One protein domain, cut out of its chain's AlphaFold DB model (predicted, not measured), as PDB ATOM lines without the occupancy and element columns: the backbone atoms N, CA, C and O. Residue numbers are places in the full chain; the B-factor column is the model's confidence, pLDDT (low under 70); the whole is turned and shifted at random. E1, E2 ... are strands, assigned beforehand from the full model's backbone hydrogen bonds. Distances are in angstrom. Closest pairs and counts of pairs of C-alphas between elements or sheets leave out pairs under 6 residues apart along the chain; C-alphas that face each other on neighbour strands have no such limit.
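This is residues 41 to 138 of the 138 residues of the protein "Leucine-rich repeat domain-containing protein" of Clostridium sp. AF34-13 (UniProt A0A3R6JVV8). With little regular structure, the chain winds in stacked turns, a short solenoid whose parallel strands E3, E4 and E5 lie side by side along one wall; the hairpin E1 and E2 is at one end and residues 128 to 138 at the other. The printed part has 98 residues, with no named helix and, in chain order, strands E1 to E5, which hold 19 residues: all strand. It is compact, radius of gyration of the C-alphas 12.0 A, spanning 31 by 28 by 20 A.

E3 is residues 61 to 63, E4 84 to 86 and E5 107 to 109, ending at C-alpha 109 (26.014, 75.320, 71.003). E1, residues 43 to 46, begins at C-alpha 43 (13.608, 59.245, 71.187); E2, residues 51 to 56, is 15.1 A long.

E3 and E4 are parallel at 11 degrees, with N 62 and O 84 2.9 A apart, within hydrogen-bond range. E4 and E5 are parallel at 6 degrees, N 85 and O 107 at 3.0 A. The hairpin E1 and E2 is antiparallel at 158 degrees, N 45 and O 54 at 2.9 A. E2 and E3 are apart, but residues 51 to 52 of E2 pair, parallel, with residues 70 to 71.

C-alphas 48 and 129, the farthest apart, are 33.9 A apart. The printed part has no cut. The links E3 to E4 and E4 to E5 are long, 20 residues each. No printed residue is under pLDDT 70.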
ATOM      1  N   LYS A  41      11.145  59.658  64.469       76.56
ATOM      2  CA  LYS A  41      10.979  60.234  65.794       76.56
ATOM      3  C   LYS A  41      12.213  59.861  66.591       76.56
ATOM      4  O   LYS A  41      12.332  58.728  67.043       76.56
ATOM      5  N   VAL A  42      13.123  60.816  66.748       89.12
ATOM      6  CA  VAL A  42      14.206  60.674  67.711       89.12
ATOM      7  C   VAL A  42      13.575  60.507  69.088       89.12
ATOM      8  O   VAL A  42      12.733  61.312  69.500       89.12
ATOM      9  N   THR A  43      13.961  59.449  69.785       92.81
ATOM     10  CA  THR A  43      13.608  59.245  71.187       92.81
ATOM     11  C   THR A  43      14.850  59.415  72.048       92.81
ATOM     12  O   THR A  43      15.971  59.221  71.583       92.81
ATOM     13  N   PHE A  44      14.646  59.846  73.288       92.94
ATOM     14  CA  PHE A  44      15.719  60.131  74.232       92.94
ATOM     15  C   PHE A  44      15.597  59.171  75.409       92.94
ATOM     16  O   PHE A  44      14.533  59.098  76.027       92.94
ATOM     17  N   ASP A  45      16.679  58.468  75.724       95.12
ATOM     18  CA  ASP A  45      16.773  57.668  76.939       95.12
ATOM     19  C   ASP A  45      17.260  58.567  78.079       95.12
ATOM     20  O   ASP A  45      18.445  58.893  78.171       95.12
ATOM     21  N   ILE A  46      16.321  59.052  78.894       95.12
ATOM     22  CA  ILE A  46      16.588  59.993  79.985       95.12
ATOM     23  C   ILE A  46      16.160  59.362  81.302       95.12
ATOM     24  O   ILE A  46      15.001  58.985  81.489       95.12
ATOM     25  N   THR A  47      17.093  59.297  82.244       94.12
ATOM     26  CA  THR A  47      16.839  58.796  83.593       94.12
ATOM     27  C   THR A  47      16.057  59.811  84.435       94.12
ATOM     28  O   THR A  47      16.050  61.012  84.162       94.12
ATOM     29  N   ALA A  48      15.414  59.353  85.514       91.75
ATOM     30  CA  ALA A  48      14.597  60.212  86.382       91.75
ATOM     31  C   ALA A  48      15.382  61.362  87.051       91.75
ATOM     32  O   ALA A  48      14.806  62.391  87.398       91.75
ATOM     33  N   ASP A  49      16.693  61.206  87.234       90.94
ATOM     34  CA  ASP A  49      17.604  62.227  87.758       90.94
ATOM     35  C   ASP A  49      18.066  63.252  86.704       90.94
ATOM     36  O   ASP A  49      18.612  64.303  87.070       90.94
ATOM     37  N   GLY A  50      17.741  63.023  85.427       93.69
ATOM     38  CA  GLY A  50      17.993  63.939  84.315       93.69
ATOM     39  C   GLY A  50      19.290  63.658  83.558       93.69
ATOM     40  O   GLY A  50      19.889  64.603  83.043       93.69
ATOM     41  N   VAL A  51      19.741  62.401  83.501       96.12
ATOM     42  CA  VAL A  51      20.907  61.990  82.704       96.12
ATOM     43  C   VAL A  51      20.438  61.452  81.358       96.12
ATOM     44  O   VAL A  51      19.632  60.525  81.312       96.12
ATOM     45  N   LEU A  52      20.950  62.013  80.262       96.50
ATOM     46  CA  LEU A  52      20.704  61.500  78.916       96.50
ATOM     47  C   LEU A  52      21.682  60.360  78.610       96.50
ATOM     48  O   LEU A  52      22.869  60.611  78.409       96.50
ATOM     49  N   LYS A  53      21.184  59.123  78.560       96.50
ATOM     50  CA  LYS A  53      21.969  57.913  78.269       96.50
ATOM     51  C   LYS A  53      22.211  57.687  76.785       96.50
ATOM     52  O   LYS A  53      23.204  57.066  76.427       96.50
ATOM     53  N   GLY A  54      21.339  58.213  75.937       94.25
ATOM     54  CA  GLY A  54      21.495  58.137  74.495       94.25
ATOM     55  C   GLY A  54      20.230  58.528  73.754       94.25
ATOM     56  O   GLY A  54      19.239  58.963  74.349       94.25
ATOM     57  N   ILE A  55      20.283  58.375  72.437       94.06
ATOM     58  CA  ILE A  55      19.145  58.586  71.551       94.06
ATOM     59  C   ILE A  55      18.900  57.341  70.705       94.06
ATOM     60  O   ILE A  55      19.842  56.633  70.352       94.06
ATOM     61  N   ASP A  56      17.645  57.114  70.340       89.44
ATOM     62  CA  ASP A  56      17.278  56.175  69.282       89.44
ATOM     63  C   ASP A  56      16.628  56.937  68.124       89.44
ATOM     64  O   ASP A  56      15.934  57.937  68.324       89.44
ATOM     65  N   GLY A  57      16.881  56.476  66.903       88.81
ATOM     66  CA  GLY A  57      16.533  57.166  65.667       88.81
ATOM     67  C   GLY A  57      17.665  58.019  65.087       88.81
ATOM     68  O   GLY A  57      18.815  58.000  65.524       88.81
ATOM     69  N   THR A  58      17.348  58.745  64.017       87.31
ATOM     70  CA  THR A  58      18.336  59.459  63.200       87.31
ATOM     71  C   THR A  58      17.813  60.836  62.823       87.31
ATOM     72  O   THR A  58      16.740  60.954  62.236       87.31
ATOM     73  N   ALA A  59      18.594  61.870  63.125       91.06
ATOM     74  CA  ALA A  59      18.347  63.235  62.681       91.06
ATOM     75  C   ALA A  59      19.670  63.996  62.540       91.06
ATOM     76  O   ALA A  59      20.619  63.740  63.281       91.06
ATOM     77  N   ALA A  60      19.704  64.960  61.617       95.25
ATOM     78  CA  ALA A  60      20.843  65.864  61.450       95.25
ATOM     79  C   ALA A  60      20.948  66.885  62.593       95.25
ATOM     80  O   ALA A  60      22.045  67.268  62.994       95.25
ATOM     81  N   VAL A  61      19.811  67.306  63.151       95.38
ATOM     82  CA  VAL A  61      19.755  68.277  64.250       95.38
ATOM     83  C   VAL A  61      19.123  67.628  65.467       95.38
ATOM     84  O   VAL A  61      17.963  67.218  65.425       95.38
ATOM     85  N   ILE A  62      19.866  67.594  66.571       95.31
ATOM     86  CA  ILE A  62      19.377  67.108  67.858       95.31
ATOM     87  C   ILE A  62      19.187  68.283  68.804       95.31
ATOM     88  O   ILE A  62      20.118  69.027  69.112       95.31
ATOM     89  N   LYS A  63      17.956  68.423  69.290       95.44
ATOM     90  CA  LYS A  63      17.599  69.333  70.375       95.44
ATOM     91  C   LYS A  63      17.440  68.501  71.633       95.44
ATOM     92  O   LYS A  63      16.455  67.776  71.756       95.44
ATOM     93  N   VAL A  64      18.421  68.569  72.527       94.88
ATOM     94  CA  VAL A  64      18.335  67.876  73.812       94.88
ATOM     95  C   VAL A  64      17.226  68.548  74.636       94.88
ATOM     96  O   VAL A  64      17.208  69.779  74.718       94.88
ATOM     97  N   PRO A  65      16.268  67.787  75.189       93.56
ATOM     98  CA  PRO A  65      15.117  68.360  75.879       93.56
ATOM     99  C   PRO A  65      15.504  69.026  77.202       93.56
ATOM    100  O   PRO A  65      16.451  68.613  77.876       93.56
ATOM    101  N   ASP A  66      14.722  70.031  77.597       91.56
ATOM    102  CA  ASP A  66      14.880  70.719  78.877       91.56
ATOM    103  C   ASP A  66      14.818  69.743  80.060       91.56
ATOM    104  O   ASP A  66      14.083  68.754  80.052       91.56
ATOM    105  N   GLY A  67      15.580  70.042  81.113       88.81
ATOM    106  CA  GLY A  67      15.637  69.221  82.323       88.81
ATOM    107  C   GLY A  67      16.748  68.168  82.318       88.81
ATOM    108  O   GLY A  67      17.070  67.647  83.387       88.81
ATOM    109  N   VAL A  68      17.395  67.921  81.173       95.69
ATOM    110  CA  VAL A  68      18.651  67.159  81.115       95.69
ATOM    111  C   VAL A  68      19.757  67.960  81.802       95.69
ATOM    112  O   VAL A  68      20.031  69.105  81.440       95.69
ATOM    113  N   LYS A  69      20.384  67.368  82.816       93.31
ATOM    114  CA  LYS A  69      21.452  67.983  83.622       93.31
ATOM    115  C   LYS A  69      22.837  67.481  83.238       93.31
ATOM    116  O   LYS A  69      23.823  68.196  83.422       93.31
ATOM    117  N   GLU A  70      22.899  66.266  82.715       94.44
ATOM    118  CA  GLU A  70      24.134  65.567  82.388       94.44
ATOM    119  C   GLU A  70      23.927  64.698  81.146       94.44
ATOM    120  O   GLU A  70      22.855  64.123  80.941       94.44
ATOM    121  N   ILE A  71      24.955  64.632  80.307       97.12
ATOM    122  CA  ILE A  71      25.033  63.719  79.163       97.12
ATOM    123  C   ILE A  71      25.858  62.515  79.609       97.12
ATOM    124  O   ILE A  71      26.860  62.711  80.271       97.12
ATOM    125  N   ASP A  72      25.483  61.284  79.284       97.12
ATOM    126  CA  ASP A  72      26.313  60.119  79.612       97.12
ATOM    127  C   ASP A  72      27.585  60.058  78.740       97.12
ATOM    128  O   ASP A  72      27.621  60.601  77.632       97.12
ATOM    129  N   GLY A  73      28.631  59.379  79.219       94.62
ATOM    130  CA  GLY A  73      29.947  59.325  78.574       94.62
ATOM    131  C   GLY A  73      29.965  58.713  77.167       94.62
ATOM    132  O   GLY A  73      30.913  58.892  76.421       94.62
ATOM    133  N   TYR A  74      28.912  58.040  76.726       96.56
ATOM    134  CA  TYR A  74      28.852  57.548  75.344       96.56
ATOM    135  C   TYR A  74      27.523  57.856  74.661       96.56
ATOM    136  O   TYR A  74      27.224  57.270  73.624       96.56
ATOM    137  N   ALA A  75      26.744  58.800  75.202       96.31
ATOM    138  CA  ALA A  75      25.360  59.032  74.789       96.31
ATOM    139  C   ALA A  75      25.185  59.307  73.288       96.31
ATOM    140  O   ALA A  75      24.176  58.918  72.701       96.31
ATOM    141  N   PHE A  76      26.165  59.956  72.656       97.38
ATOM    142  CA  PHE A  76      26.163  60.218  71.218       97.38
ATOM    143  C   PHE A  76      27.332  59.562  70.487       97.38
ATOM    144  O   PHE A  76      27.515  59.817  69.299       97.38
ATOM    145  N   SER A  77      28.133  58.734  71.163       97.19
ATOM    146  CA  SER A  77      29.381  58.240  70.589       97.19
ATOM    147  C   SER A  77      29.148  57.452  69.294       97.19
ATOM    148  O   SER A  77      28.243  56.625  69.190       97.19
ATOM    149  N   GLY A  78      29.965  57.735  68.280       96.81
ATOM    150  CA  GLY A  78      29.917  57.091  66.973       96.81
ATOM    151  C   GLY A  78      28.765  57.550  66.084       96.81
ATOM    152  O   GLY A  78      28.593  56.980  65.006       96.81
ATOM    153  N   ASN A  79      27.981  58.561  66.472       96.44
ATOM    154  CA  ASN A  79      26.874  59.016  65.645       96.44
ATOM    155  C   ASN A  79      27.379  59.714  64.366       96.44
ATOM    156  O   ASN A  79      27.971  60.792  64.397       96.44
ATOM    157  N   LYS A  80      27.114  59.100  63.209       95.94
ATOM    158  CA  LYS A  80      27.562  59.592  61.895       95.94
ATOM    159  C   LYS A  80      26.507  60.422  61.158       95.94
ATOM    160  O   LYS A  80      26.686  60.715  59.986       95.94
ATOM    161  N   THR A  81      25.401  60.778  61.802       96.00
ATOM    162  CA  THR A  81      24.282  61.480  61.153       96.00
ATOM    163  C   THR A  81      24.031  62.861  61.729       96.00
ATOM    164  O   THR A  81      23.514  63.715  61.024       96.00
ATOM    165  N   ILE A  82      24.374  63.079  62.998       96.62
ATOM    166  CA  ILE A  82      24.185  64.362  63.663       96.62
ATOM    167  C   ILE A  82      25.210  65.358  63.130       96.62
ATOM    168  O   ILE A  82      26.414  65.128  63.192       96.62
ATOM    169  N   GLU A  83      24.706  66.492  62.667       97.38
ATOM    170  CA  GLU A  83      25.478  67.642  62.200       97.38
ATOM    171  C   GLU A  83      25.453  68.782  63.222       97.38
ATOM    172  O   GLU A  83      26.417  69.541  63.340       97.38
ATOM    173  N   GLN A  84      24.364  68.890  63.990       96.88
ATOM    174  CA  GLN A  84      24.183  69.929  64.992       96.88
ATOM    175  C   GLN A  84      23.568  69.397  66.286       96.88
ATOM    176  O   GLN A  84      22.547  68.705  66.268       96.88
ATOM    177  N   ILE A  85      24.130  69.823  67.418       97.19
ATOM    178  CA  ILE A  85      23.573  69.579  68.753       97.19
ATOM    179  C   ILE A  85      23.264  70.906  69.444       97.19
ATOM    180  O   ILE A  85      24.100  71.809  69.530       97.19
ATOM    181  N   ILE A  86      22.042  71.005  69.960       95.81
ATOM    182  CA  ILE A  86      21.565  72.114  70.782       95.81
ATOM    183  C   ILE A  86      21.335  71.563  72.188       95.81
ATOM    184  O   ILE A  86      20.411  70.774  72.403       95.81
ATOM    185  N   LEU A  87      22.198  71.959  73.123       95.94
ATOM    186  CA  LEU A  87      22.092  71.601  74.535       95.94
ATOM    187  C   LEU A  87      21.227  72.635  75.276       95.94
ATOM    188  O   LEU A  87      21.357  73.828  74.992       95.94
ATOM    189  N   PRO A  88      20.372  72.218  76.225       95.31
ATOM    190  CA  PRO A  88      19.638  73.146  77.069       95.31
ATOM    191  C   PRO A  88      20.558  73.744  78.139       95.31
ATOM    192  O   PRO A  88      21.546  73.134  78.555       95.31
ATOM    193  N   ASP A  89      20.169  74.905  78.666       94.75
ATOM    194  CA  ASP A  89      20.913  75.620  79.713       94.75
ATOM    195  C   ASP A  89      21.020  74.832  81.034       94.75
ATOM    196  O   ASP A  89      21.778  75.209  81.926       94.75
ATOM    197  N   SER A  90      20.293  73.723  81.195       95.31
ATOM    198  CA  SER A  90      20.389  72.857  82.375       95.31
ATOM    199  C   SER A  90      21.597  71.913  82.377       95.31
ATOM    200  O   SER A  90      21.954  71.437  83.458       95.31
ATOM    201  N   VAL A  91      22.228  71.647  81.225       96.62
ATOM    202  CA  VAL A  91      23.376  70.726  81.134       96.62
ATOM    203  C   VAL A  91      24.599  71.356  81.787       96.62
ATOM    204  O   VAL A  91      25.021  72.437  81.404       96.62
ATOM    205  N   GLN A  92      25.196  70.671  82.761       95.12
ATOM    206  CA  GLN A  92      26.357  71.191  83.497       95.12
ATOM    207  C   GLN A  92      27.658  70.469  83.160       95.12
ATOM    208  O   GLN A  92      28.735  71.011  83.409       95.12
ATOM    209  N   LYS A  93      27.570  69.249  82.628       94.06
ATOM    210  CA  LYS A  93      28.721  68.371  82.414       94.06
ATOM    211  C   LYS A  93      28.625  67.659  81.075       94.06
ATOM    212  O   LYS A  93      27.556  67.158  80.720       94.06
ATOM    213  N   LEU A  94      29.759  67.588  80.384       96.19
ATOM    214  CA  LEU A  94      29.983  66.756  79.204       96.19
ATOM    215  C   LEU A  94      31.043  65.704  79.561       96.19
ATOM    216  O   LEU A  94      32.223  66.023  79.493       96.19
ATOM    217  N   PRO A  95      30.668  64.494  79.999       96.69
ATOM    218  CA  PRO A  95      31.612  63.482  80.471       96.69
ATOM    219  C   PRO A  95      32.501  62.898  79.370       96.69
ATOM    220  O   PRO A  95      32.359  63.212  78.188       96.69
ATOM    221  N   HIS A  96      33.424  62.026  79.791       97.81
ATOM    222  CA  HIS A  96      34.375  61.335  78.919       97.81
ATOM    223  C   HIS A  96      33.692  60.781  77.669       97.81
ATOM    224  O   HIS A  96      32.748  60.034  77.841       97.81
ATOM    225  N   SER A  97      34.194  61.087  76.469       98.00
ATOM    226  CA  SER A  97      33.748  60.533  75.172       98.00
ATOM    227  C   SER A  97      32.286  60.753  74.740       98.00
ATOM    228  O   SER A  97      31.846  60.130  73.770       98.00
ATOM    229  N   CYS A  98      31.527  61.658  75.370       97.69
ATOM    230  CA  CYS A  98      30.077  61.753  75.136       97.69
ATOM    231  C   CYS A  98      29.659  62.044  73.680       97.69
ATOM    232  O   CYS A  98      28.587  61.598  73.268       97.69
ATOM    233  N   PHE A  99      30.511  62.707  72.886       98.12
ATOM    234  CA  PHE A  99      30.361  62.903  71.436       98.12
ATOM    235  C   PHE A  99      31.528  62.303  70.631       98.12
ATOM    236  O   PHE A  99      31.761  62.711  69.495       98.12
ATOM    237  N   ALA A 100      32.291  61.362  71.195       98.06
ATOM    238  CA  ALA A 100      33.430  60.771  70.498       98.06
ATOM    239  C   ALA A 100      32.984  60.094  69.195       98.06
ATOM    240  O   ALA A 100      31.958  59.425  69.165       98.06
ATOM    241  N   GLU A 101      33.768  60.223  68.130       98.31
ATOM    242  CA  GLU A 101      33.508  59.688  66.793       98.31
ATOM    243  C   GLU A 101      32.246  60.246  66.107       98.31
ATOM    244  O   GLU A 101      31.779  59.672  65.118       98.31
ATOM    245  N   CYS A 102      31.713  61.393  66.540       98.00
ATOM    246  CA  CYS A 102      30.659  62.107  65.814       98.00
ATOM    247  C   CYS A 102      31.220  62.858  64.595       98.00
ATOM    248  O   CYS A 102      31.281  64.086  64.570       98.00
ATOM    249  N   SER A 103      31.665  62.132  63.567       98.06
ATOM    250  CA  SER A 103      32.457  62.708  62.464       98.06
ATOM    251  C   SER A 103      31.732  63.790  61.661       98.06
ATOM    252  O   SER A 103      32.398  64.638  61.074       98.06
ATOM    253  N   ASN A 104      30.395  63.774  61.642       98.19
ATOM    254  CA  ASN A 104      29.579  64.764  60.936       98.19
ATOM    255  C   ASN A 104      29.166  65.954  61.810       98.19
ATOM    256  O   ASN A 104      28.689  66.943  61.261       98.19
ATOM    257  N   LEU A 105      29.395  65.903  63.128       98.19
ATOM    258  CA  LEU A 105      29.050  66.993  64.033       98.19
ATOM    259  C   LEU A 105      29.880  68.225  63.672       98.19
ATOM    260  O   LEU A 105      31.091  68.242  63.869       98.19
ATOM    261  N   ALA A 106      29.218  69.245  63.139       97.69
ATOM    262  CA  ALA A 106      29.835  70.486  62.691       97.69
ATOM    263  C   ALA A 106      29.586  71.637  63.668       97.69
ATOM    264  O   ALA A 106      30.403  72.552  63.768       97.69
ATOM    265  N   VAL A 107      28.459  71.601  64.388       96.94
ATOM    266  CA  VAL A 107      28.037  72.682  65.284       96.94
ATOM    267  C   VAL A 107      27.549  72.124  66.615       96.94
ATOM    268  O   VAL A 107      26.618  71.322  66.671       96.94
ATOM    269  N   ILE A 108      28.116  72.624  67.711       96.31
ATOM    270  CA  ILE A 108      27.564  72.436  69.051       96.31
ATOM    271  C   ILE A 108      27.453  73.784  69.761       96.31
ATOM    272  O   ILE A 108      28.427  74.525  69.883       96.31
ATOM    273  N   ASN A 109      26.247  74.108  70.226       91.56
ATOM    274  CA  ASN A 109      26.014  75.320  71.003       91.56
ATOM    275  C   ASN A 109      26.276  75.022  72.481       91.56
ATOM    276  O   ASN A 109      25.483  74.329  73.118       91.56
ATOM    277  N   MET A 110      27.378  75.550  73.017       93.00
ATOM    278  CA  MET A 110      27.744  75.376  74.424       93.00
ATOM    279  C   MET A 110      26.905  76.302  75.318       93.00
ATOM    280  O   MET A 110      26.989  77.527  75.162       93.00
ATOM    281  N   PRO A 111      26.115  75.762  76.265       92.44
ATOM    282  CA  PRO A 111      25.408  76.589  77.222       92.44
ATOM    283  C   PRO A 111      26.395  77.171  78.242       92.44
ATOM    284  O   PRO A 111      27.460  76.622  78.526       92.44
ATOM    285  N   ASN A 112      26.029  78.305  78.827       94.19
ATOM    286  CA  ASN A 112      26.836  79.013  79.830       94.19
ATOM    287  C   ASN A 112      26.939  78.277  81.183       94.19
ATOM    288  O   ASN A 112      27.709  78.672  82.062       94.19
ATOM    289  N   SER A 113      26.154  77.219  81.359       94.62
ATOM    290  CA  SER A 113      26.092  76.372  82.547       94.62
ATOM    291  C   SER A 113      27.111  75.234  82.566       94.62
ATOM    292  O   SER A 113      27.250  74.604  83.617       94.62
ATOM    293  N   ILE A 114      27.839  74.991  81.467       95.81
ATOM    294  CA  ILE A 114      28.899  73.977  81.417       95.81
ATOM    295  C   ILE A 114      30.010  74.332  82.411       95.81
ATOM    296  O   ILE A 114      30.559  75.437  82.387       95.81
ATOM    297  N   LYS A 115      30.322  73.361  83.272       94.88
ATOM    298  CA  LYS A 115      31.353  73.413  84.319       94.88
ATOM    299  C   LYS A 115      32.449  72.371  84.130       94.88
ATOM    300  O   LYS A 115      33.484  72.468  84.774       94.88
ATOM    301  N   GLU A 116      32.216  71.363  83.298       94.69
ATOM    302  CA  GLU A 116      33.152  70.257  83.118       94.69
ATOM    303  C   GLU A 116      33.022  69.671  81.710       94.69
ATOM    304  O   GLU A 116      31.909  69.404  81.243       94.69
ATOM    305  N   ILE A 117      34.167  69.468  81.055       96.19
ATOM    306  CA  ILE A 117      34.308  68.744  79.790       96.19
ATOM    307  C   ILE A 117      35.326  67.633  80.045       96.19
ATOM    308  O   ILE A 117      36.475  67.910  80.378       96.19
ATOM    309  N   GLY A 118      34.884  66.388  79.931       96.44
ATOM    310  CA  GLY A 118      35.689  65.205  80.174       96.44
ATOM    311  C   GLY A 118      36.601  64.867  79.002       96.44
ATOM    312  O   GLY A 118      36.425  65.331  77.870       96.44
ATOM    313  N   ASP A 119      37.571  64.003  79.284       97.56
ATOM    314  CA  ASP A 119      38.552  63.566  78.298       97.56
ATOM    315  C   ASP A 119      37.873  62.976  77.060       97.56
ATOM    316  O   ASP A 119      36.925  62.198  77.165       97.56
ATOM    317  N   TRP A 120      38.391  63.304  75.878       97.69
ATOM    318  CA  TRP A 120      37.924  62.747  74.605       97.69
ATOM    319  C   TRP A 120      36.460  63.051  74.246       97.69
ATOM    320  O   TRP A 120      35.966  62.492  73.270       97.69
ATOM    321  N   ALA A 121      35.775  63.969  74.947       97.19
ATOM    322  CA  ALA A 121      34.366  64.306  74.698       97.19
ATOM    323  C   ALA A 121      34.046  64.614  73.221       97.19
ATOM    324  O   ALA A 121      32.962  64.278  72.759       97.19
ATOM    325  N   PHE A 122      34.997  65.189  72.477       97.50
ATOM    326  CA  PHE A 122      34.885  65.508  71.045       97.50
ATOM    327  C   PHE A 122      35.947  64.805  70.180       97.50
ATOM    328  O   PHE A 122      36.301  65.283  69.100       97.50
ATOM    329  N   HIS A 123      36.523  63.699  70.659       97.88
ATOM    330  CA  HIS A 123      37.496  62.931  69.880       97.88
ATOM    331  C   HIS A 123      36.881  62.474  68.555       97.88
ATOM    332  O   HIS A 123      35.740  62.041  68.544       97.88
ATOM    333  N   GLY A 124      37.593  62.570  67.431       97.44
ATOM    334  CA  GLY A 124      37.076  62.091  66.140       97.44
ATOM    335  C   GLY A 124      35.920  62.910  65.536       97.44
ATOM    336  O   GLY A 124      35.383  62.522  64.498       97.44
ATOM    337  N   CYS A 125      35.544  64.059  66.117       97.81
ATOM    338  CA  CYS A 125      34.576  64.996  65.531       97.81
ATOM    339  C   CYS A 125      35.200  65.799  64.375       97.81
ATOM    340  O   CYS A 125      35.452  66.994  64.496       97.81
ATOM    341  N   SER A 126      35.491  65.143  63.249       97.56
ATOM    342  CA  SER A 126      36.263  65.717  62.135       97.56
ATOM    343  C   SER A 126      35.647  66.955  61.475       97.56
ATOM    344  O   SER A 126      36.383  67.782  60.942       97.56
ATOM    345  N   SER A 127      34.318  67.088  61.493       98.06
ATOM    346  CA  SER A 127      33.615  68.254  60.937       98.06
ATOM    347  C   SER A 127      33.520  69.433  61.907       98.06
ATOM    348  O   SER A 127      33.131  70.528  61.495       98.06
ATOM    349  N   LEU A 128      33.874  69.247  63.183       97.06
ATOM    350  CA  LEU A 128      33.735  70.271  64.211       97.06
ATOM    351  C   LEU A 128      34.883  71.278  64.105       97.06
ATOM    352  O   LEU A 128      36.010  71.003  64.506       97.06
ATOM    353  N   GLN A 129      34.597  72.459  63.554       91.00
ATOM    354  CA  GLN A 129      35.630  73.468  63.285       91.00
ATOM    355  C   GLN A 129      35.948  74.360  64.488       91.00
ATOM    356  O   GLN A 129      37.084  74.806  64.649       91.00
ATOM    357  N   MET A 130      34.946  74.666  65.311       92.38
ATOM    358  CA  MET A 130      35.078  75.601  66.424       92.38
ATOM    359  C   MET A 130      34.104  75.237  67.539       92.38
ATOM    360  O   MET A 130      32.944  74.916  67.284       92.38
ATOM    361  N   ILE A 131      34.572  75.357  68.778       91.75
ATOM    362  CA  ILE A 131      33.734  75.343  69.974       91.75
ATOM    363  C   ILE A 131      33.959  76.676  70.685       91.75
ATOM    364  O   ILE A 131      35.082  76.986  71.086       91.75
ATOM    365  N   ASP A 132      32.903  77.476  70.824       90.94
ATOM    366  CA  ASP A 132      32.954  78.717  71.599       90.94
ATOM    367  C   ASP A 132      32.806  78.408  73.094       90.94
ATOM    368  O   ASP A 132      31.728  78.060  73.574       90.94
ATOM    369  N   LEU A 133      33.907  78.549  73.832       89.75
ATOM    370  CA  LEU A 133      33.957  78.355  75.282       89.75
ATOM    371  C   LEU A 133      33.860  79.671  76.066       89.75
ATOM    372  O   LEU A 133      33.815  79.634  77.293       89.75
ATOM    373  N   SER A 134      33.772  80.830  75.400       89.75
ATOM    374  CA  SER A 134      33.798  82.151  76.056       89.75
ATOM    375  C   SER A 134      32.659  82.375  77.058       89.75
ATOM    376  O   SER A 134      32.765  83.216  77.950       89.75
ATOM    377  N   LYS A 135      31.568  81.618  76.916       85.38
ATOM    378  CA  LYS A 135      30.387  81.675  77.788       85.38
ATOM    379  C   LYS A 135      30.416  80.651  78.922       85.38
ATOM    380  O   LYS A 135      29.583  80.742  79.822       85.38
ATOM    381  N   THR A 136      31.316  79.672  78.861       86.69
ATOM    382  CA  THR A 136      31.390  78.563  79.824       86.69
ATOM    383  C   THR A 136      32.176  78.961  81.075       86.69
ATOM    384  O   THR A 136      32.989  79.884  81.035       86.69
ATOM    385  N   LYS A 137      31.908  78.296  82.206       80.94
ATOM    386  CA  LYS A 137      32.565  78.559  83.502       80.94
ATOM    387  C   LYS A 137      33.433  77.368  83.922       80.94
ATOM    388  O   LYS A 137      33.248  76.841  85.020       80.94
ATOM    389  N   ILE A 138      34.295  76.927  83.008       81.56
ATOM    390  CA  ILE A 138      35.247  75.819  83.185       81.56
ATOM    391  C   ILE A 138      36.612  76.309  83.665       81.56
ATOM    392  O   ILE A 138      36.949  77.482  83.383       81.56
TER     393      ILE A 138